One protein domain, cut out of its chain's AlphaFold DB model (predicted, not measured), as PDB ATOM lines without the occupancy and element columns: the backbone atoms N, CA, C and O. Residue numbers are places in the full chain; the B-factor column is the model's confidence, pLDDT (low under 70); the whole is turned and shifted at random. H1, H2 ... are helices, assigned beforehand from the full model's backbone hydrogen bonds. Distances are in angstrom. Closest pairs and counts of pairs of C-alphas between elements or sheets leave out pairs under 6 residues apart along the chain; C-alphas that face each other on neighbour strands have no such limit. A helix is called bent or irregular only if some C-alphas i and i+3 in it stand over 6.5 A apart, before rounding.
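This is residues 284 to 358 and 382 to 446 of the 462 residues of the protein "Hypothetical protein" of Skeletonema marinoi (UniProt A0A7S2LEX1). A helical hairpin, H1 and H2, is crossed on one side by H6, while H4 and H5 make a corner of two helices, from which H5 runs back near H1 to the beginning of H6, and the short H3 lies in the middle, close to H2, H5 and H6. The last helix, H7, follows a long link and makes an arm whose residues 438 to 446 stick out. The printed part has 140 residues with seven named helices, H1 to H7 in order, and no named strand: all helix, with mostly crossed packing. It is compact, with a radius of gyration of the C-alphas of 16.4 A, yet only just elongated, spanning 60 by 30 by 28 A.

Find C-alpha 307 at (110.000, 135.625, 71.966); from there H2, residues 307 to 327, the longest helix, runs 30.2 A. Before it comes H1, residues 284 to 301, 25.0 A long, starting at (138.558, 131.082, 80.340); it is irregular, but only just, with C-alphas 285 and 288 at 6.6 A. After H2 look for H3, residues 334 to 337, 5.2 A, and H4, residues 348 to 356, 11.3 A. H5, residues 382 to 399, measures 25.1 A, has a kink of 31 degrees near residue 393 and is only just irregular, with C-alphas 394 and 397 at 6.54 A. H6, residues 403 to 416, measures 19.8 A. H7, residues 431 to 446, runs 22.3 A to (168.183, 140.998, 61.360).

Start at Met 291 and Ile 320, the closest C-alphas of H1 and H2 at 6.0 A; this hairpin has a shallow tilt of 20 degrees, opposite ways. H6 touches H2 about perpendicular, at 82 degrees, closest at Val 318 and Thr 410, 5.7 A between C-alphas. With residues 403 to 407 alone H6 touches H1, at Ala 299 and Ile 403, C-alphas 6.0 A apart. H3 touches H2 at Glu 325 and Val 334, C-alphas 6.0 A apart. H4 touches H5 about perpendicular, at 76 degrees, with C-alphas 352 and 383 closest at 5.6 A. H1 and H5 are near each other; H7 touches no helix. Every O i to N i+4 pair is within hydrogen-bond range in H2, H4, H6 and H7, against 13 of 14 in H1 and 11 of 14 in H5; H3 is too short for such a pair.

The farthest C-alphas, those of Ser 306 and Arg 446, are 60.5 A apart. Residues 359 to 381 are not printed, and C-alphas 358 and 382 stand 12.9 A apart across the cut. The link from H6 to H7, residues 417 to 430, is long. Mean pLDDT of the printed part is 77.5; look for values under 70 at 44 residues, among them 343 to 358 and 428 to 446.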
ATOM      1  N   ASN A 284     138.398 131.187  81.782       68.44
ATOM      2  CA  ASN A 284     138.558 131.082  80.340       68.44
ATOM      3  C   ASN A 284     138.584 129.642  79.803       68.44
ATOM      4  O   ASN A 284     138.113 129.410  78.692       68.44
ATOM      5  N   VAL A 285     139.062 128.668  80.587       73.62
ATOM      6  CA  VAL A 285     139.218 127.264  80.157       73.62
ATOM      7  C   VAL A 285     137.901 126.644  79.700       73.62
ATOM      8  O   VAL A 285     137.859 125.910  78.714       73.62
ATOM      9  N   PHE A 286     136.814 126.956  80.405       84.38
ATOM     10  CA  PHE A 286     135.493 126.406  80.119       84.38
ATOM     11  C   PHE A 286     134.492 127.458  79.688       84.38
ATOM     12  O   PHE A 286     133.647 127.162  78.846       84.38
ATOM     13  N   GLN A 287     134.577 128.678  80.223       85.62
ATOM     14  CA  GLN A 287     133.579 129.698  79.927       85.62
ATOM     15  C   GLN A 287     133.663 130.172  78.478       85.62
ATOM     16  O   GLN A 287     132.615 130.321  77.864       85.62
ATOM     17  N   VAL A 288     134.861 130.329  77.899       87.19
ATOM     18  CA  VAL A 288     135.002 130.732  76.486       87.19
ATOM     19  C   VAL A 288     134.438 129.660  75.540       87.19
ATOM     20  O   VAL A 288     133.566 129.991  74.735       87.19
ATOM     21  N   PRO A 289     134.819 128.371  75.639       90.25
ATOM     22  CA  PRO A 289     134.171 127.319  74.854       90.25
ATOM     23  C   PRO A 289     132.649 127.281  75.027       90.25
ATOM     24  O   PRO A 289     131.908 127.167  74.051       90.25
ATOM     25  N   LEU A 290     132.171 127.411  76.266       90.19
ATOM     26  CA  LEU A 290     130.751 127.339  76.588       90.19
ATOM     27  C   LEU A 290     129.967 128.539  76.044       90.19
ATOM     28  O   LEU A 290     128.863 128.362  75.532       90.19
ATOM     29  N   MET A 291     130.561 129.733  76.090       92.00
ATOM     30  CA  MET A 291     130.059 130.953  75.461       92.00
ATOM     31  C   MET A 291     129.831 130.729  73.968       92.00
ATOM     32  O   MET A 291     128.721 130.934  73.484       92.00
ATOM     33  N   LEU A 292     130.842 130.227  73.251       90.38
ATOM     34  CA  LEU A 292     130.753 129.976  71.807       90.38
ATOM     35  C   LEU A 292     129.665 128.960  71.472       90.38
ATOM     36  O   LEU A 292     128.868 129.175  70.558       90.38
ATOM     37  N   VAL A 293     129.611 127.861  72.228       92.12
ATOM     38  CA  VAL A 293     128.592 126.824  72.049       92.12
ATOM     39  C   VAL A 293     127.193 127.412  72.242       92.12
ATOM     40  O   VAL A 293     126.305 127.173  71.421       92.12
ATOM     41  N   LYS A 294     126.983 128.229  73.279       91.56
ATOM     42  CA  LYS A 294     125.680 128.844  73.568       91.56
ATOM     43  C   LYS A 294     125.284 129.898  72.542       91.56
ATOM     44  O   LYS A 294     124.150 129.865  72.065       91.56
ATOM     45  N   MET A 295     126.214 130.755  72.127       92.88
ATOM     46  CA  MET A 295     125.985 131.719  71.048       92.88
ATOM     47  C   MET A 295     125.575 131.016  69.753       92.88
ATOM     48  O   MET A 295     124.587 131.392  69.126       92.88
ATOM     49  N   ARG A 296     126.264 129.930  69.385       91.50
ATOM     50  CA  ARG A 296     125.934 129.127  68.201       91.50
ATOM     51  C   ARG A 296     124.569 128.445  68.314       91.50
ATOM     52  O   ARG A 296     123.797 128.446  67.354       91.50
ATOM     53  N   GLN A 297     124.250 127.868  69.472       91.00
ATOM     54  CA  GLN A 297     122.935 127.274  69.730       91.00
ATOM     55  C   GLN A 297     121.812 128.312  69.613       91.00
ATOM     56  O   GLN A 297     120.756 128.018  69.050       91.00
ATOM     57  N   TYR A 298     122.041 129.530  70.104       92.44
ATOM     58  CA  TYR A 298     121.099 130.633  69.974       92.44
ATOM     59  C   TYR A 298     120.959 131.109  68.525       92.44
ATOM     60  O   TYR A 298     119.833 131.193  68.037       92.44
ATOM     61  N   ALA A 299     122.071 131.308  67.810       90.12
ATOM     62  CA  ALA A 299     122.086 131.698  66.397       90.12
ATOM     63  C   ALA A 299     121.276 130.728  65.519       90.12
ATOM     64  O   ALA A 299     120.550 131.147  64.622       90.12
ATOM     65  N   ARG A 300     121.350 129.421  65.808       89.19
ATOM     66  CA  ARG A 300     120.563 128.386  65.116       89.19
ATOM     67  C   ARG A 300     119.081 128.394  65.506       89.19
ATOM     68  O   ARG A 300     118.229 128.060  64.687       89.19
ATOM     69  N   ALA A 301     118.763 128.730  66.755       88.94
ATOM     70  CA  ALA A 301     117.404 128.653  67.292       88.94
ATOM     71  C   ALA A 301     116.568 129.926  67.071       88.94
ATOM     72  O   ALA A 301     115.338 129.861  67.186       88.94
ATOM     73  N   SER A 302     117.202 131.067  66.789       85.06
ATOM     74  CA  SER A 302     116.568 132.392  66.718       85.06
ATOM     75  C   SER A 302     115.427 132.471  65.699       85.06
ATOM     76  O   SER A 302     114.433 133.143  65.963       85.06
ATOM     77  N   ASN A 303     115.503 131.710  64.604       83.62
ATOM     78  CA  ASN A 303     114.479 131.706  63.555       83.62
ATOM     79  C   ASN A 303     113.171 130.991  63.948       83.62
ATOM     80  O   ASN A 303     112.136 131.264  63.350       83.62
ATOM     81  N   ASN A 304     113.197 130.096  64.944       89.62
ATOM     82  CA  ASN A 304     112.063 129.214  65.270       89.62
ATOM     83  C   ASN A 304     111.585 129.319  66.730       89.62
ATOM     84  O   ASN A 304     110.633 128.645  67.121       89.62
ATOM     85  N   SER A 305     112.254 130.116  67.565       91.12
ATOM     86  CA  SER A 305     111.951 130.203  69.000       91.12
ATOM     87  C   SER A 305     110.886 131.260  69.296       91.12
ATOM     88  O   SER A 305     110.866 132.325  68.683       91.12
ATOM     89  N   SER A 306     110.031 131.009  70.295       94.81
ATOM     90  CA  SER A 306     109.113 132.038  70.798       94.81
ATOM     91  C   SER A 306     109.889 133.224  71.399       94.81
ATOM     92  O   SER A 306     110.990 133.022  71.925       94.81
ATOM     93  N   PRO A 307     109.329 134.450  71.401       92.94
ATOM     94  CA  PRO A 307     110.000 135.625  71.966       92.94
ATOM     95  C   PRO A 307     110.452 135.430  73.420       92.94
ATOM     96  O   PRO A 307     111.557 135.821  73.790       92.94
ATOM     97  N   SER A 308     109.632 134.762  74.239       92.69
ATOM     98  CA  SER A 308     109.953 134.471  75.641       92.69
ATOM     99  C   SER A 308     111.138 133.513  75.783       92.69
ATOM    100  O   SER A 308     112.011 133.739  76.618       92.69
ATOM    101  N   LEU A 309     111.197 132.460  74.956       90.25
ATOM    102  CA  LEU A 309     112.311 131.509  74.966       90.25
ATOM    103  C   LEU A 309     113.599 132.151  74.442       90.25
ATOM    104  O   LEU A 309     114.669 131.909  74.995       90.25
ATOM    105  N   ARG A 310     113.496 132.990  73.404       91.06
ATOM    106  CA  ARG A 310     114.624 133.769  72.879       91.06
ATOM    107  C   ARG A 310     115.203 134.669  73.970       91.06
ATOM    108  O   ARG A 310     116.397 134.595  74.236       91.06
ATOM    109  N   LYS A 311     114.353 135.421  74.677       91.88
ATOM    110  CA  LYS A 311     114.777 136.256  75.808       91.88
ATOM    111  C   LYS A 311     115.484 135.439  76.892       91.88
ATOM    112  O   LYS A 311     116.548 135.840  77.345       91.88
ATOM    113  N   LEU A 312     114.935 134.285  77.280       91.50
ATOM    114  CA  LEU A 312     115.555 133.420  78.289       91.50
ATOM    115  C   LEU A 312     116.957 132.947  77.868       91.50
ATOM    116  O   LEU A 312     117.892 133.044  78.655       91.50
ATOM    117  N   LYS A 313     117.114 132.486  76.620       91.00
ATOM    118  CA  LYS A 313     118.414 132.045  76.088       91.00
ATOM    119  C   LYS A 313     119.420 133.195  75.967       91.00
ATOM    120  O   LYS A 313     120.600 132.994  76.227       91.00
ATOM    121  N   MET A 314     118.964 134.393  75.603       93.88
ATOM    122  CA  MET A 314     119.826 135.576  75.560       93.88
ATOM    123  C   MET A 314     120.347 135.932  76.959       93.88
ATOM    124  O   MET A 314     121.538 136.166  77.123       93.88
ATOM    125  N   MET A 315     119.498 135.884  77.991       91.12
ATOM    126  CA  MET A 315     119.926 136.133  79.375       91.12
ATOM    127  C   MET A 315     120.991 135.139  79.858       91.12
ATOM    128  O   MET A 315     121.902 135.517  80.590       91.12
ATOM    129  N   GLU A 316     120.894 133.877  79.438       90.31
ATOM    130  CA  GLU A 316     121.912 132.860  79.717       90.31
ATOM    131  C   GLU A 316     123.253 133.212  79.051       90.31
ATOM    132  O   GLU A 316     124.294 133.177  79.708       90.31
ATOM    133  N   ILE A 317     123.230 133.612  77.774       92.00
ATOM    134  CA  ILE A 317     124.432 134.047  77.048       92.00
ATOM    135  C   ILE A 317     125.050 135.275  77.716       92.00
ATOM    136  O   ILE A 317     126.247 135.266  77.990       92.00
ATOM    137  N   VAL A 318     124.247 136.293  78.026       90.38
ATOM    138  CA  VAL A 318     124.680 137.517  78.720       90.38
ATOM    139  C   VAL A 318     125.412 137.185  80.013       90.38
ATOM    140  O   VAL A 318     126.480 137.729  80.283       90.38
ATOM    141  N   GLU A 319     124.876 136.259  80.802       90.31
ATOM    142  CA  GLU A 319     125.482 135.887  82.071       90.31
ATOM    143  C   GLU A 319     126.799 135.109  81.901       90.31
ATOM    144  O   GLU A 319     127.727 135.316  82.684       90.31
ATOM    145  N   ILE A 320     126.925 134.266  80.868       88.62
ATOM    146  CA  ILE A 320     128.210 133.635  80.515       88.62
ATOM    147  C   ILE A 320     129.221 134.695  80.097       88.62
ATOM    148  O   ILE A 320     130.345 134.706  80.587       88.62
ATOM    149  N   CYS A 321     128.819 135.593  79.204       88.94
ATOM    150  CA  CYS A 321     129.680 136.630  78.656       88.94
ATOM    151  C   CYS A 321     130.172 137.576  79.751       88.94
ATOM    152  O   CYS A 321     131.356 137.880  79.818       88.94
ATOM    153  N   ARG A 322     129.291 137.945  80.688       87.50
ATOM    154  CA  ARG A 322     129.657 138.696  81.893       87.50
ATOM    155  C   ARG A 322     130.739 137.984  82.701       87.50
ATOM    156  O   ARG A 322     131.643 138.641  83.202       87.50
ATOM    157  N   GLN A 323     130.648 136.665  82.858       85.44
ATOM    158  CA  GLN A 323     131.664 135.901  83.585       85.44
ATOM    159  C   GLN A 323     132.985 135.829  82.831       85.44
ATOM    160  O   GLN A 323     134.021 135.982  83.469       85.44
ATOM    161  N   VAL A 324     132.947 135.640  81.511       84.88
ATOM    162  CA  VAL A 324     134.146 135.653  80.664       84.88
ATOM    163  C   VAL A 324     134.866 136.998  80.794       84.88
ATOM    164  O   VAL A 324     136.044 137.024  81.131       84.88
ATOM    165  N   GLU A 325     134.143 138.109  80.633       83.12
ATOM    166  CA  GLU A 325     134.696 139.466  80.761       83.12
ATOM    167  C   GLU A 325     135.223 139.747  82.179       83.12
ATOM    168  O   GLU A 325     136.312 140.290  82.358       83.12
ATOM    169  N   TYR A 326     134.484 139.329  83.214       81.94
ATOM    170  CA  TYR A 326     134.916 139.494  84.605       81.94
ATOM    171  C   TYR A 326     136.185 138.695  84.911       81.94
ATOM    172  O   TYR A 326     137.063 139.160  85.629       81.94
ATOM    173  N   SER A 327     136.287 137.483  84.370       74.81
ATOM    174  CA  SER A 327     137.414 136.583  84.625       74.81
ATOM    175  C   SER A 327     138.664 136.942  83.830       74.81
ATOM    176  O   SER A 327     139.744 136.438  84.123       74.81
ATOM    177  N   ALA A 328     138.525 137.828  82.847       68.38
ATOM    178  CA  ALA A 328     139.632 138.533  82.227       68.38
ATOM    179  C   ALA A 328     140.128 139.719  83.083       68.38
ATOM    180  O   ALA A 328     140.939 140.509  82.606       68.38
ATOM    181  N   ASP A 329     139.629 139.878  84.321       67.62
ATOM    182  CA  ASP A 329     139.924 140.978  85.253       67.62
ATOM    183  C   ASP A 329     139.747 142.368  84.635       67.62
ATOM    184  O   ASP A 329     140.447 143.321  84.974       67.62
ATOM    185  N   PHE A 330     138.818 142.478  83.688       61.72
ATOM    186  CA  PHE A 330     138.612 143.672  82.878       61.72
ATOM    187  C   PHE A 330     139.829 144.152  82.073       61.72
ATOM    188  O   PHE A 330     139.810 145.252  81.525       61.72
ATOM    189  N   LEU A 331     140.875 143.332  81.971       59.44
ATOM    190  CA  LEU A 331     142.069 143.651  81.196       59.44
ATOM    191  C   LEU A 331     141.828 143.472  79.699       59.44
ATOM    192  O   LEU A 331     142.511 144.098  78.894       59.44
ATOM    193  N   LEU A 332     140.885 142.602  79.320       65.56
ATOM    194  CA  LEU A 332     140.693 142.203  77.931       65.56
ATOM    195  C   LEU A 332     139.208 142.214  77.559       65.56
ATOM    196  O   LEU A 332     138.450 141.473  78.179       65.56
ATOM    197  N   PRO A 333     138.796 143.007  76.551       76.38
ATOM    198  CA  PRO A 333     137.422 143.040  76.060       76.38
ATOM    199  C   PRO A 333     137.158 141.822  75.183       76.38
ATOM    200  O   PRO A 333     137.244 141.878  73.951       76.38
ATOM    201  N   VAL A 334     136.859 140.695  75.821       80.75
ATOM    202  CA  VAL A 334     136.747 139.406  75.140       80.75
ATOM    203  C   VAL A 334     135.698 139.452  74.039       80.75
ATOM    204  O   VAL A 334     135.983 139.048  72.914       80.75
ATOM    205  N   LEU A 335     134.524 140.013  74.310       84.44
ATOM    206  CA  LEU A 335     133.433 140.071  73.340       84.44
ATOM    207  C   LEU A 335     133.748 141.004  72.176       84.44
ATOM    208  O   LEU A 335     133.498 140.640  71.029       84.44
ATOM    209  N   ARG A 336     134.321 142.186  72.445       84.62
ATOM    210  CA  ARG A 336     134.675 143.123  71.367       84.62
ATOM    211  C   ARG A 336     135.830 142.602  70.515       84.62
ATOM    212  O   ARG A 336     135.810 142.759  69.303       84.62
ATOM    213  N   SER A 337     136.754 141.848  71.109       82.00
ATOM    214  CA  SER A 337     137.850 141.213  70.367       82.00
ATOM    215  C   SER A 337     137.400 140.160  69.348       82.00
ATOM    216  O   SER A 337     138.150 139.838  68.422       82.00
ATOM    217  N   LEU A 338     136.169 139.644  69.480       83.12
ATOM    218  CA  LEU A 338     135.588 138.720  68.506       83.12
ATOM    219  C   LEU A 338     135.191 139.412  67.199       83.12
ATOM    220  O   LEU A 338     134.960 138.715  66.216       83.12
ATOM    221  N   PHE A 339     135.108 140.743  67.146       84.31
ATOM    222  CA  PHE A 339     134.720 141.426  65.919       84.31
ATOM    223  C   PHE A 339     135.855 141.416  64.876       84.31
ATOM    224  O   PHE A 339     137.038 141.534  65.224       84.31
ATOM    225  N   PRO A 340     135.527 141.292  63.572       79.69
ATOM    226  CA  PRO A 340     136.519 141.308  62.498       79.69
ATOM    227  C   PRO A 340     137.417 142.550  62.524       79.69
ATOM    228  O   PRO A 340     138.637 142.449  62.360       79.69
ATOM    229  N   ASP A 341     136.796 143.706  62.737       80.12
ATOM    230  CA  ASP A 341     137.381 145.044  62.725       80.12
ATOM    231  C   ASP A 341     138.034 145.437  64.053       80.12
ATOM    232  O   ASP A 341     138.722 146.458  64.099       80.12
ATOM    233  N   SER A 342     137.907 144.596  65.086       80.06
ATOM    234  CA  SER A 342     138.557 144.812  66.375       80.06
ATOM    235  C   SER A 342     140.054 145.060  66.200       80.06
ATOM    236  O   SER A 342     140.783 144.232  65.619       80.06
ATOM    237  N   ARG A 343     140.506 146.216  66.704       67.62
ATOM    238  CA  ARG A 343     141.912 146.649  66.643       67.62
ATOM    239  C   ARG A 343     142.765 146.017  67.722       67.62
ATOM    240  O   ARG A 343     143.971 145.894  67.530       67.62
ATOM    241  N   GLN A 344     142.156 145.557  68.812       68.38
ATOM    242  CA  GLN A 344     142.858 144.815  69.849       68.38
ATOM    243  C   GLN A 344     143.286 143.456  69.313       68.38
ATOM    244  O   GLN A 344     142.610 142.433  69.426       68.38
ATOM    245  N   ARG A 345     144.474 143.450  68.718       59.97
ATOM    246  CA  ARG A 345     145.259 142.242  68.574       59.97
ATOM    247  C   ARG A 345     145.805 141.931  69.946       59.97
ATOM    248  O   ARG A 345     146.607 142.690  70.479       59.97
ATOM    249  N   TRP A 346     145.344 140.828  70.516       63.41
ATOM    250  CA  TRP A 346     145.956 140.315  71.721       63.41
ATOM    251  C   TRP A 346     147.369 139.920  71.321       63.41
ATOM    252  O   TRP A 346     147.568 138.998  70.520       63.41
ATOM    253  N   GLY A 347     148.344 140.677  71.806       58.56
ATOM    254  CA  GLY A 347     149.719 140.253  71.723       58.56
ATOM    255  C   GLY A 347     149.865 138.955  72.499       58.56
ATOM    256  O   GLY A 347     149.030 138.549  73.320       58.56
ATOM    257  N   THR A 348     150.940 138.248  72.197       58.94
ATOM    258  CA  THR A 348     151.223 136.984  72.851       58.94
ATOM    259  C   THR A 348     151.271 137.158  74.372       58.94
ATOM    260  O   THR A 348     150.758 136.313  75.092       58.94
ATOM    261  N   THR A 349     151.762 138.305  74.843       59.66
ATOM    262  CA  THR A 349     151.835 138.694  76.256       59.66
ATOM    263  C   THR A 349     150.466 138.823  76.924       59.66
ATOM    264  O   THR A 349     150.290 138.315  78.025       59.66
ATOM    265  N   GLU A 350     149.480 139.449  76.281       66.06
ATOM    266  CA  GLU A 350     148.133 139.644  76.824       66.06
ATOM    267  C   GLU A 350     147.366 138.319  76.901       66.06
ATOM    268  O   GLU A 350     146.744 138.013  77.920       66.06
ATOM    269  N   VAL A 351     147.476 137.487  75.855       62.56
ATOM    270  CA  VAL A 351     146.931 136.120  75.862       62.56
ATOM    271  C   VAL A 351     147.563 135.298  76.984       62.56
ATOM    272  O   VAL A 351     146.863 134.600  77.720       62.56
ATOM    273  N   CYS A 352     148.891 135.377  77.112       60.59
ATOM    274  CA  CYS A 352     149.617 134.735  78.193       60.59
ATOM    275  C   CYS A 352     149.147 135.266  79.542       60.59
ATOM    276  O   CYS A 352     148.886 134.458  80.411       60.59
ATOM    277  N   GLY A 353     148.944 136.570  79.720       62.25
ATOM    278  CA  GLY A 353     148.421 137.147  80.960       62.25
ATOM    279  C   GLY A 353     147.043 136.596  81.339       62.25
ATOM    280  O   GLY A 353     146.848 136.188  82.481       62.25
ATOM    281  N   LEU A 354     146.120 136.489  80.375       59.50
ATOM    282  CA  LEU A 354     144.760 135.968  80.588       59.50
ATOM    283  C   LEU A 354     144.732 134.501  81.050       59.50
ATOM    284  O   LEU A 354     143.778 134.057  81.694       59.50
ATOM    285  N   LEU A 355     145.753 133.724  80.690       55.81
ATOM    286  CA  LEU A 355     145.776 132.282  80.927       55.81
ATOM    287  C   LEU A 355     146.787 131.915  82.024       55.81
ATOM    288  O   LEU A 355     146.489 131.110  82.903       55.81
ATOM    289  N   ALA A 356     147.958 132.547  82.038       53.34
ATOM    290  CA  ALA A 356     149.066 132.318  82.963       53.34
ATOM    291  C   ALA A 356     148.896 132.990  84.333       53.34
ATOM    292  O   ALA A 356     149.679 132.683  85.235       53.34
ATOM    293  N   ARG A 357     147.858 133.817  84.559       55.94
ATOM    294  CA  ARG A 357     147.547 134.364  85.899       55.94
ATOM    295  C   ARG A 357     147.315 133.281  86.970       55.94
ATOM    296  O   ARG A 357     147.290 133.589  88.150       55.94
ATOM    297  N   MET A 358     147.276 132.002  86.583       49.31
ATOM    298  CA  MET A 358     147.370 130.851  87.489       49.31
ATOM    299  C   MET A 358     148.749 130.645  88.162       49.31
ATOM    300  O   MET A 358     148.840 129.809  89.055       49.31
ATOM    301  N   TRP A 382     152.379 125.733  75.855       72.00
ATOM    302  CA  TRP A 382     150.972 125.962  76.144       72.00
ATOM    303  C   TRP A 382     150.584 127.414  75.861       72.00
ATOM    304  O   TRP A 382     149.672 127.637  75.080       72.00
ATOM    305  N   GLU A 383     151.364 128.383  76.331       71.06
ATOM    306  CA  GLU A 383     151.215 129.811  76.012       71.06
ATOM    307  C   GLU A 383     151.185 130.079  74.500       71.06
ATOM    308  O   GLU A 383     150.355 130.832  73.990       71.06
ATOM    309  N   ASN A 384     152.047 129.386  73.756       74.56
ATOM    310  CA  ASN A 384     152.036 129.418  72.296       74.56
ATOM    311  C   ASN A 384     150.719 128.863  71.712       74.56
ATOM    312  O   ASN A 384     150.162 129.428  70.771       74.56
ATOM    313  N   SER A 385     150.193 127.781  72.297       73.38
ATOM    314  CA  SER A 385     148.899 127.202  71.909       73.38
ATOM    315  C   SER A 385     147.754 128.167  72.174       73.38
ATOM    316  O   SER A 385     146.902 128.356  71.314       73.38
ATOM    317  N   CYS A 386     147.765 128.823  73.325       70.44
ATOM    318  CA  CYS A 386     146.779 129.810  73.719       70.44
ATOM    319  C   CYS A 386     146.682 130.988  72.746       70.44
ATOM    320  O   CYS A 386     145.580 131.350  72.334       70.44
ATOM    321  N   SER A 387     147.825 131.556  72.343       76.38
ATOM    322  CA  SER A 387     147.863 132.630  71.343       76.38
ATOM    323  C   SER A 387     147.240 132.179  70.026       76.38
ATOM    324  O   SER A 387     146.363 132.853  69.484       76.38
ATOM    325  N   LEU A 388     147.605 130.982  69.564       81.12
ATOM    326  CA  LEU A 388     147.043 130.412  68.347       81.12
ATOM    327  C   LEU A 388     145.534 130.168  68.455       81.12
ATOM    328  O   LEU A 388     144.799 130.442  67.508       81.12
ATOM    329  N   PHE A 389     145.055 129.672  69.596       79.19
ATOM    330  CA  PHE A 389     143.628 129.483  69.809       79.19
ATOM    331  C   PHE A 389     142.866 130.799  69.770       79.19
ATOM    332  O   PHE A 389     141.785 130.825  69.197       79.19
ATOM    333  N   TRP A 390     143.419 131.891  70.296       76.69
ATOM    334  CA  TRP A 390     142.787 133.203  70.174       76.69
ATOM    335  C   TRP A 390     142.703 133.698  68.742       76.69
ATOM    336  O   TRP A 390     141.655 134.184  68.320       76.69
ATOM    337  N   MET A 391     143.764 133.501  67.962       79.62
ATOM    338  CA  MET A 391     143.713 133.790  66.532       79.62
ATOM    339  C   MET A 391     142.615 132.963  65.845       79.62
ATOM    340  O   MET A 391     141.817 133.501  65.085       79.62
ATOM    341  N   MET A 392     142.507 131.675  66.184       81.38
ATOM    342  CA  MET A 392     141.428 130.822  65.685       81.38
ATOM    343  C   MET A 392     140.048 131.283  66.158       81.38
ATOM    344  O   MET A 392     139.109 131.227  65.376       81.38
ATOM    345  N   LEU A 393     139.902 131.739  67.404       79.44
ATOM    346  CA  LEU A 393     138.647 132.256  67.950       79.44
ATOM    347  C   LEU A 393     138.174 133.497  67.208       79.44
ATOM    348  O   LEU A 393     136.992 133.579  66.883       79.44
ATOM    349  N   LYS A 394     139.093 134.408  66.876       75.19
ATOM    350  CA  LYS A 394     138.780 135.524  65.987       75.19
ATOM    351  C   LYS A 394     138.312 134.984  64.643       75.19
ATOM    352  O   LYS A 394     137.252 135.352  64.184       75.19
ATOM    353  N   ASP A 395     138.992 134.012  64.055       76.31
ATOM    354  CA  ASP A 395     138.548 133.485  62.763       76.31
ATOM    355  C   ASP A 395     137.229 132.675  62.849       76.31
ATOM    356  O   ASP A 395     136.555 132.501  61.835       76.31
ATOM    357  N   CYS A 396     136.791 132.228  64.037       71.44
ATOM    358  CA  CYS A 396     135.583 131.407  64.214       71.44
ATOM    359  C   CYS A 396     134.288 132.071  63.751       71.44
ATOM    360  O   CYS A 396     133.360 131.356  63.352       71.44
ATOM    361  N   TYR A 397     134.185 133.403  63.811       68.81
ATOM    362  CA  TYR A 397     132.933 134.067  63.444       68.81
ATOM    363  C   TYR A 397     132.610 133.931  61.956       68.81
ATOM    364  O   TYR A 397     131.438 133.937  61.584       68.81
ATOM    365  N   ALA A 398     133.623 133.723  61.107       60.84
ATOM    366  CA  ALA A 398     133.429 133.509  59.676       60.84
ATOM    367  C   ALA A 398     132.634 132.223  59.366       60.84
ATOM    368  O   ALA A 398     132.191 132.029  58.235       60.84
ATOM    369  N   PHE A 399     132.451 131.345  60.360       63.03
ATOM    370  CA  PHE A 399     131.980 129.968  60.173       63.03
ATOM    371  C   PHE A 399     130.678 129.652  60.893       63.03
ATOM    372  O   PHE A 399     130.047 128.629  60.632       63.03
ATOM    373  N   THR A 400     130.239 130.527  61.795       71.94
ATOM    374  CA  THR A 400     128.923 130.398  62.414       71.94
ATOM    375  C   THR A 400     128.045 131.536  61.905       71.94
ATOM    376  O   THR A 400     128.177 132.653  62.399       71.94
ATOM    377  N   PRO A 401     127.153 131.280  60.926       79.69
ATOM    378  CA  PRO A 401     126.224 132.295  60.449       79.69
ATOM    379  C   PRO A 401     125.501 132.957  61.621       79.69
ATOM    380  O   PRO A 401     125.066 132.271  62.549       79.69
ATOM    381  N   ASN A 402     125.385 134.280  61.559       87.31
ATOM    382  CA  ASN A 402     124.722 135.125  62.551       87.31
ATOM    383  C   ASN A 402     125.397 135.169  63.932       87.31
ATOM    384  O   ASN A 402     124.834 135.759  64.843       87.31
ATOM    385  N   ILE A 403     126.578 134.568  64.147       88.25
ATOM    386  CA  ILE A 403     127.221 134.641  65.473       88.25
ATOM    387  C   ILE A 403     127.618 136.071  65.841       88.25
ATOM    388  O   ILE A 403     127.510 136.422  67.008       88.25
ATOM    389  N   LEU A 404     128.008 136.897  64.864       89.38
ATOM    390  CA  LEU A 404     128.276 138.321  65.090       89.38
ATOM    391  C   LEU A 404     127.009 139.051  65.537       89.38
ATOM    392  O   LEU A 404     127.053 139.731  66.554       89.38
ATOM    393  N   ASP A 405     125.871 138.797  64.886       91.69
ATOM    394  CA  ASP A 405     124.575 139.344  65.310       91.69
ATOM    395  C   ASP A 405     124.245 138.943  66.758       91.69
ATOM    396  O   ASP A 405     123.711 139.736  67.529       91.69
ATOM    397  N   VAL A 406     124.584 137.709  67.160       92.88
ATOM    398  CA  VAL A 406     124.407 137.253  68.548       92.88
ATOM    399  C   VAL A 406     125.355 137.972  69.501       92.88
ATOM    400  O   VAL A 406     124.933 138.321  70.601       92.88
ATOM    401  N   VAL A 407     126.614 138.193  69.116       91.38
ATOM    402  CA  VAL A 407     127.580 138.952  69.923       91.38
ATOM    403  C   VAL A 407     127.099 140.395  70.098       91.38
ATOM    404  O   VAL A 407     127.076 140.880  71.227       91.38
ATOM    405  N   GLU A 408     126.643 141.053  69.030       93.44
ATOM    406  CA  GLU A 408     126.057 142.399  69.078       93.44
ATOM    407  C   GLU A 408     124.823 142.450  69.988       93.44
ATOM    408  O   GLU A 408     124.799 143.231  70.940       93.44
ATOM    409  N   GLU A 409     123.842 141.561  69.776       94.50
ATOM    410  CA  GLU A 409     122.627 141.476  70.602       94.50
ATOM    411  C   GLU A 409     122.976 141.229  72.083       94.50
ATOM    412  O   GLU A 409     122.357 141.801  72.983       94.50
ATOM    413  N   THR A 410     124.013 140.428  72.347       93.81
ATOM    414  CA  THR A 410     124.512 140.164  73.705       93.81
ATOM    415  C   THR A 410     125.128 141.413  74.335       93.81
ATOM    416  O   THR A 410     124.818 141.724  75.486       93.81
ATOM    417  N   ILE A 411     125.977 142.146  73.607       93.31
ATOM    418  CA  ILE A 411     126.606 143.386  74.093       93.31
ATOM    419  C   ILE A 411     125.544 144.450  74.386       93.31
ATOM    420  O   ILE A 411     125.605 145.119  75.423       93.31
ATOM    421  N   GLU A 412     124.547 144.594  73.512       94.50
ATOM    422  CA  GLU A 412     123.422 145.501  73.737       94.50
ATOM    423  C   GLU A 412     122.649 145.135  75.006       94.50
ATOM    424  O   GLU A 412     122.327 146.005  75.819       94.50
ATOM    425  N   GLU A 413     122.356 143.849  75.207       94.38
ATOM    426  CA  GLU A 413     121.603 143.382  76.367       94.38
ATOM    427  C   GLU A 413     122.406 143.495  77.675       94.38
ATOM    428  O   GLU A 413     121.850 143.892  78.701       94.38
ATOM    429  N   MET A 414     123.720 143.248  77.638       93.00
ATOM    430  CA  MET A 414     124.634 143.541  78.751       93.00
ATOM    431  C   MET A 414     124.591 145.027  79.120       93.00
ATOM    432  O   MET A 414     124.406 145.375  80.288       93.00
ATOM    433  N   THR A 415     124.664 145.904  78.116       93.25
ATOM    434  CA  THR A 415     124.621 147.359  78.306       93.25
ATOM    435  C   THR A 415     123.296 147.805  78.933       93.25
ATOM    436  O   THR A 415     123.297 148.594  79.878       93.25
ATOM    437  N   LYS A 416     122.154 147.255  78.488       95.06
ATOM    438  CA  LYS A 416     120.827 147.537  79.081       95.06
ATOM    439  C   LYS A 416     120.732 147.139  80.556       95.06
ATOM    440  O   LYS A 416     119.999 147.776  81.308       95.06
ATOM    441  N   GLN A 417     121.464 146.107  80.974       93.88
ATOM    442  CA  GLN A 417     121.523 145.652  82.367       93.88
ATOM    443  C   GLN A 417     122.549 146.416  83.216       93.88
ATOM    444  O   GLN A 417     122.721 146.101  84.393       93.88
ATOM    445  N   GLY A 418     123.235 147.413  82.647       91.56
ATOM    446  CA  GLY A 418     124.308 148.137  83.328       91.56
ATOM    447  C   GLY A 418     125.573 147.298  83.524       91.56
ATOM    448  O   GLY A 418     126.396 147.618  84.381       91.56
ATOM    449  N   ILE A 419     125.732 146.213  82.760       88.88
ATOM    450  CA  ILE A 419     126.961 145.425  82.731       88.88
ATOM    451  C   ILE A 419     127.900 146.101  81.733       88.88
ATOM    452  O   ILE A 419     127.659 146.078  80.525       88.88
ATOM    453  N   ASN A 420     128.972 146.707  82.239       84.81
ATOM    454  CA  ASN A 420     129.980 147.333  81.392       84.81
ATOM    455  C   ASN A 420     130.722 146.264  80.582       84.81
ATOM    456  O   ASN A 420     131.473 145.467  81.141       84.81
ATOM    457  N   VAL A 421     130.527 146.277  79.265       84.38
ATOM    458  CA  VAL A 421     131.426 145.607  78.319       84.38
ATOM    459  C   VAL A 421     132.629 146.521  78.131       84.38
ATOM    460  O   VAL A 421     132.460 147.698  77.806       84.38
ATOM    461  N   ILE A 422     133.828 145.993  78.364       80.94
ATOM    462  CA  ILE A 422     135.079 146.749  78.260       80.94
ATOM    463  C   ILE A 422     135.156 147.352  76.852       80.94
ATOM    464  O   ILE A 422     134.921 146.672  75.849       80.94
ATOM    465  N   ALA A 423     135.400 148.659  76.780       80.44
ATOM    466  CA  ALA A 423     135.560 149.335  75.503       80.44
ATOM    467  C   ALA A 423     136.878 148.904  74.851       80.44
ATOM    468  O   ALA A 423     137.853 148.616  75.545       80.44
ATOM    469  N   GLU A 424     136.912 148.883  73.519       76.31
ATOM    470  CA  GLU A 424     138.201 148.787  72.840       76.31
ATOM    471  C   GLU A 424     138.995 150.056  73.125       76.31
ATOM    472  O   GLU A 424     138.425 151.151  73.136       76.31
ATOM    473  N   ASP A 425     140.296 149.901  73.344       75.25
ATOM    474  CA  ASP A 425     141.199 151.040  73.376       75.25
ATOM    475  C   ASP A 425     141.258 151.650  71.960       75.25
ATOM    476  O   ASP A 425     141.717 150.976  71.029       75.25
ATOM    477  N   PRO A 426     140.768 152.889  71.752       72.38
ATOM    478  CA  PRO A 426     140.785 153.520  70.436       72.38
ATOM    479  C   PRO A 426     142.211 153.771  69.921       72.38
ATOM    480  O   PRO A 426     142.390 153.920  68.709       72.38
ATOM    481  N   GLU A 427     143.203 153.802  70.818       75.00
ATOM    482  CA  GLU A 427     144.624 153.976  70.507       75.00
ATOM    483  C   GLU A 427     145.346 152.642  70.258       75.00
ATOM    484  O   GLU A 427     146.528 152.640  69.905       75.00
ATOM    485  N   ALA A 428     144.653 151.500  70.373       66.88
ATOM    486  CA  ALA A 428     145.245 150.207  70.059       66.88
ATOM    487  C   ALA A 428     145.721 150.171  68.590       66.88
ATOM    488  O   ALA A 428     144.939 150.486  67.680       66.88
ATOM    489  N   PRO A 429     146.978 149.758  68.333       58.94
ATOM    490  CA  PRO A 429     147.530 149.732  66.988       58.94
ATOM    491  C   PRO A 429     146.726 148.782  66.100       58.94
ATOM    492  O   PRO A 429     146.417 147.646  66.462       58.94
ATOM    493  N   THR A 430     146.398 149.247  64.901       62.75
ATOM    494  CA  THR A 430     145.687 148.475  63.887       62.75
ATOM    495  C   THR A 430     146.464 147.227  63.474       62.75
ATOM    496  O   THR A 430     147.673 147.084  63.654       62.75
ATOM    497  N   ALA A 431     145.754 146.311  62.822       50.91
ATOM    498  CA  ALA A 431     146.330 145.123  62.213       50.91
ATOM    499  C   ALA A 431     147.556 145.396  61.326       50.91
ATOM    500  O   ALA A 431     148.518 144.627  61.367       50.91
ATOM    501  N   ALA A 432     147.494 146.463  60.528       59.78
ATOM    502  CA  ALA A 432     148.581 146.886  59.659       59.78
ATOM    503  C   ALA A 432     149.741 147.457  60.482       59.78
ATOM    504  O   ALA A 432     150.862 146.989  60.328       59.78
ATOM    505  N   GLU A 433     149.458 148.351  61.434       66.50
ATOM    506  CA  GLU A 433     150.469 148.957  62.314       66.50
ATOM    507  C   GLU A 433     151.204 147.913  63.162       66.50
ATOM    508  O   GLU A 433     152.419 147.988  63.317       66.50
ATOM    509  N   PHE A 434     150.509 146.885  63.656       54.34
ATOM    510  CA  PHE A 434     151.139 145.794  64.396       54.34
ATOM    511  C   PHE A 434     151.999 144.901  63.494       54.34
ATOM    512  O   PHE A 434     153.087 144.487  63.885       54.34
ATOM    513  N   THR A 435     151.539 144.583  62.280       52.56
ATOM    514  CA  THR A 435     152.332 143.793  61.325       52.56
ATOM    515  C   THR A 435     153.559 144.566  60.839       52.56
ATOM    516  O   THR A 435     154.634 143.970  60.733       52.56
ATOM    517  N   ASP A 436     153.435 145.875  60.626       61.66
ATOM    518  CA  ASP A 436     154.549 146.770  60.312       61.66
ATOM    519  C   ASP A 436     155.512 146.877  61.495       61.66
ATOM    520  O   ASP A 436     156.719 146.756  61.306       61.66
ATOM    521  N   PHE A 437     155.006 146.979  62.727       52.59
ATOM    522  CA  PHE A 437     155.820 146.968  63.943       52.59
ATOM    523  C   PHE A 437     156.578 145.646  64.130       52.59
ATOM    524  O   PHE A 437     157.781 145.656  64.379       52.59
ATOM    525  N   VAL A 438     155.921 144.494  63.963       49.62
ATOM    526  CA  VAL A 438     156.569 143.173  64.042       49.62
ATOM    527  C   VAL A 438     157.602 143.002  62.929       49.62
ATOM    528  O   VAL A 438     158.688 142.479  63.179       49.62
ATOM    529  N   SER A 439     157.301 143.464  61.713       56.22
ATOM    530  CA  SER A 439     158.244 143.438  60.586       56.22
ATOM    531  C   SER A 439     159.448 144.338  60.855       56.22
ATOM    532  O   SER A 439     160.581 143.894  60.690       56.22
ATOM    533  N   TYR A 440     159.215 145.542  61.379       65.69
ATOM    534  CA  TYR A 440     160.244 146.477  61.826       65.69
ATOM    535  C   TYR A 440     161.116 145.882  62.939       65.69
ATOM    536  O   TYR A 440     162.340 145.943  62.857       65.69
ATOM    537  N   MET A 441     160.522 145.241  63.949       51.53
ATOM    538  CA  MET A 441     161.257 144.573  65.027       51.53
ATOM    539  C   MET A 441     162.077 143.384  64.504       51.53
ATOM    540  O   MET A 441     163.233 143.214  64.895       51.53
ATOM    541  N   ALA A 442     161.526 142.601  63.573       49.84
ATOM    542  CA  ALA A 442     162.236 141.505  62.920       49.84
ATOM    543  C   ALA A 442     163.393 142.010  62.038       49.84
ATOM    544  O   ALA A 442     164.470 141.414  62.041       49.84
ATOM    545  N   ASP A 443     163.213 143.120  61.319       55.69
ATOM    546  CA  ASP A 443     164.271 143.767  60.540       55.69
ATOM    547  C   ASP A 443     165.340 144.391  61.428       55.69
ATOM    548  O   ASP A 443     166.524 144.265  61.123       55.69
ATOM    549  N   ARG A 444     164.967 144.969  62.573       52.72
ATOM    550  CA  ARG A 444     165.898 145.477  63.591       52.72
ATOM    551  C   ARG A 444     166.746 144.361  64.207       52.72
ATOM    552  O   ARG A 444     167.938 144.550  64.437       52.72
ATOM    553  N   GLN A 445     166.165 143.183  64.431       52.00
ATOM    554  CA  GLN A 445     166.904 141.999  64.878       52.00
ATOM    555  C   GLN A 445     167.817 141.431  63.780       52.00
ATOM    556  O   GLN A 445     168.938 141.021  64.071       52.00
ATOM    557  N   ARG A 446     167.376 141.442  62.513       62.41
ATOM    558  CA  ARG A 446     168.183 140.998  61.360       62.41
ATOM    559  C   ARG A 446     169.350 141.932  61.037       62.41
ATOM    560  O   ARG A 446     170.372 141.466  60.543       62.41
TER     561      ARG A 446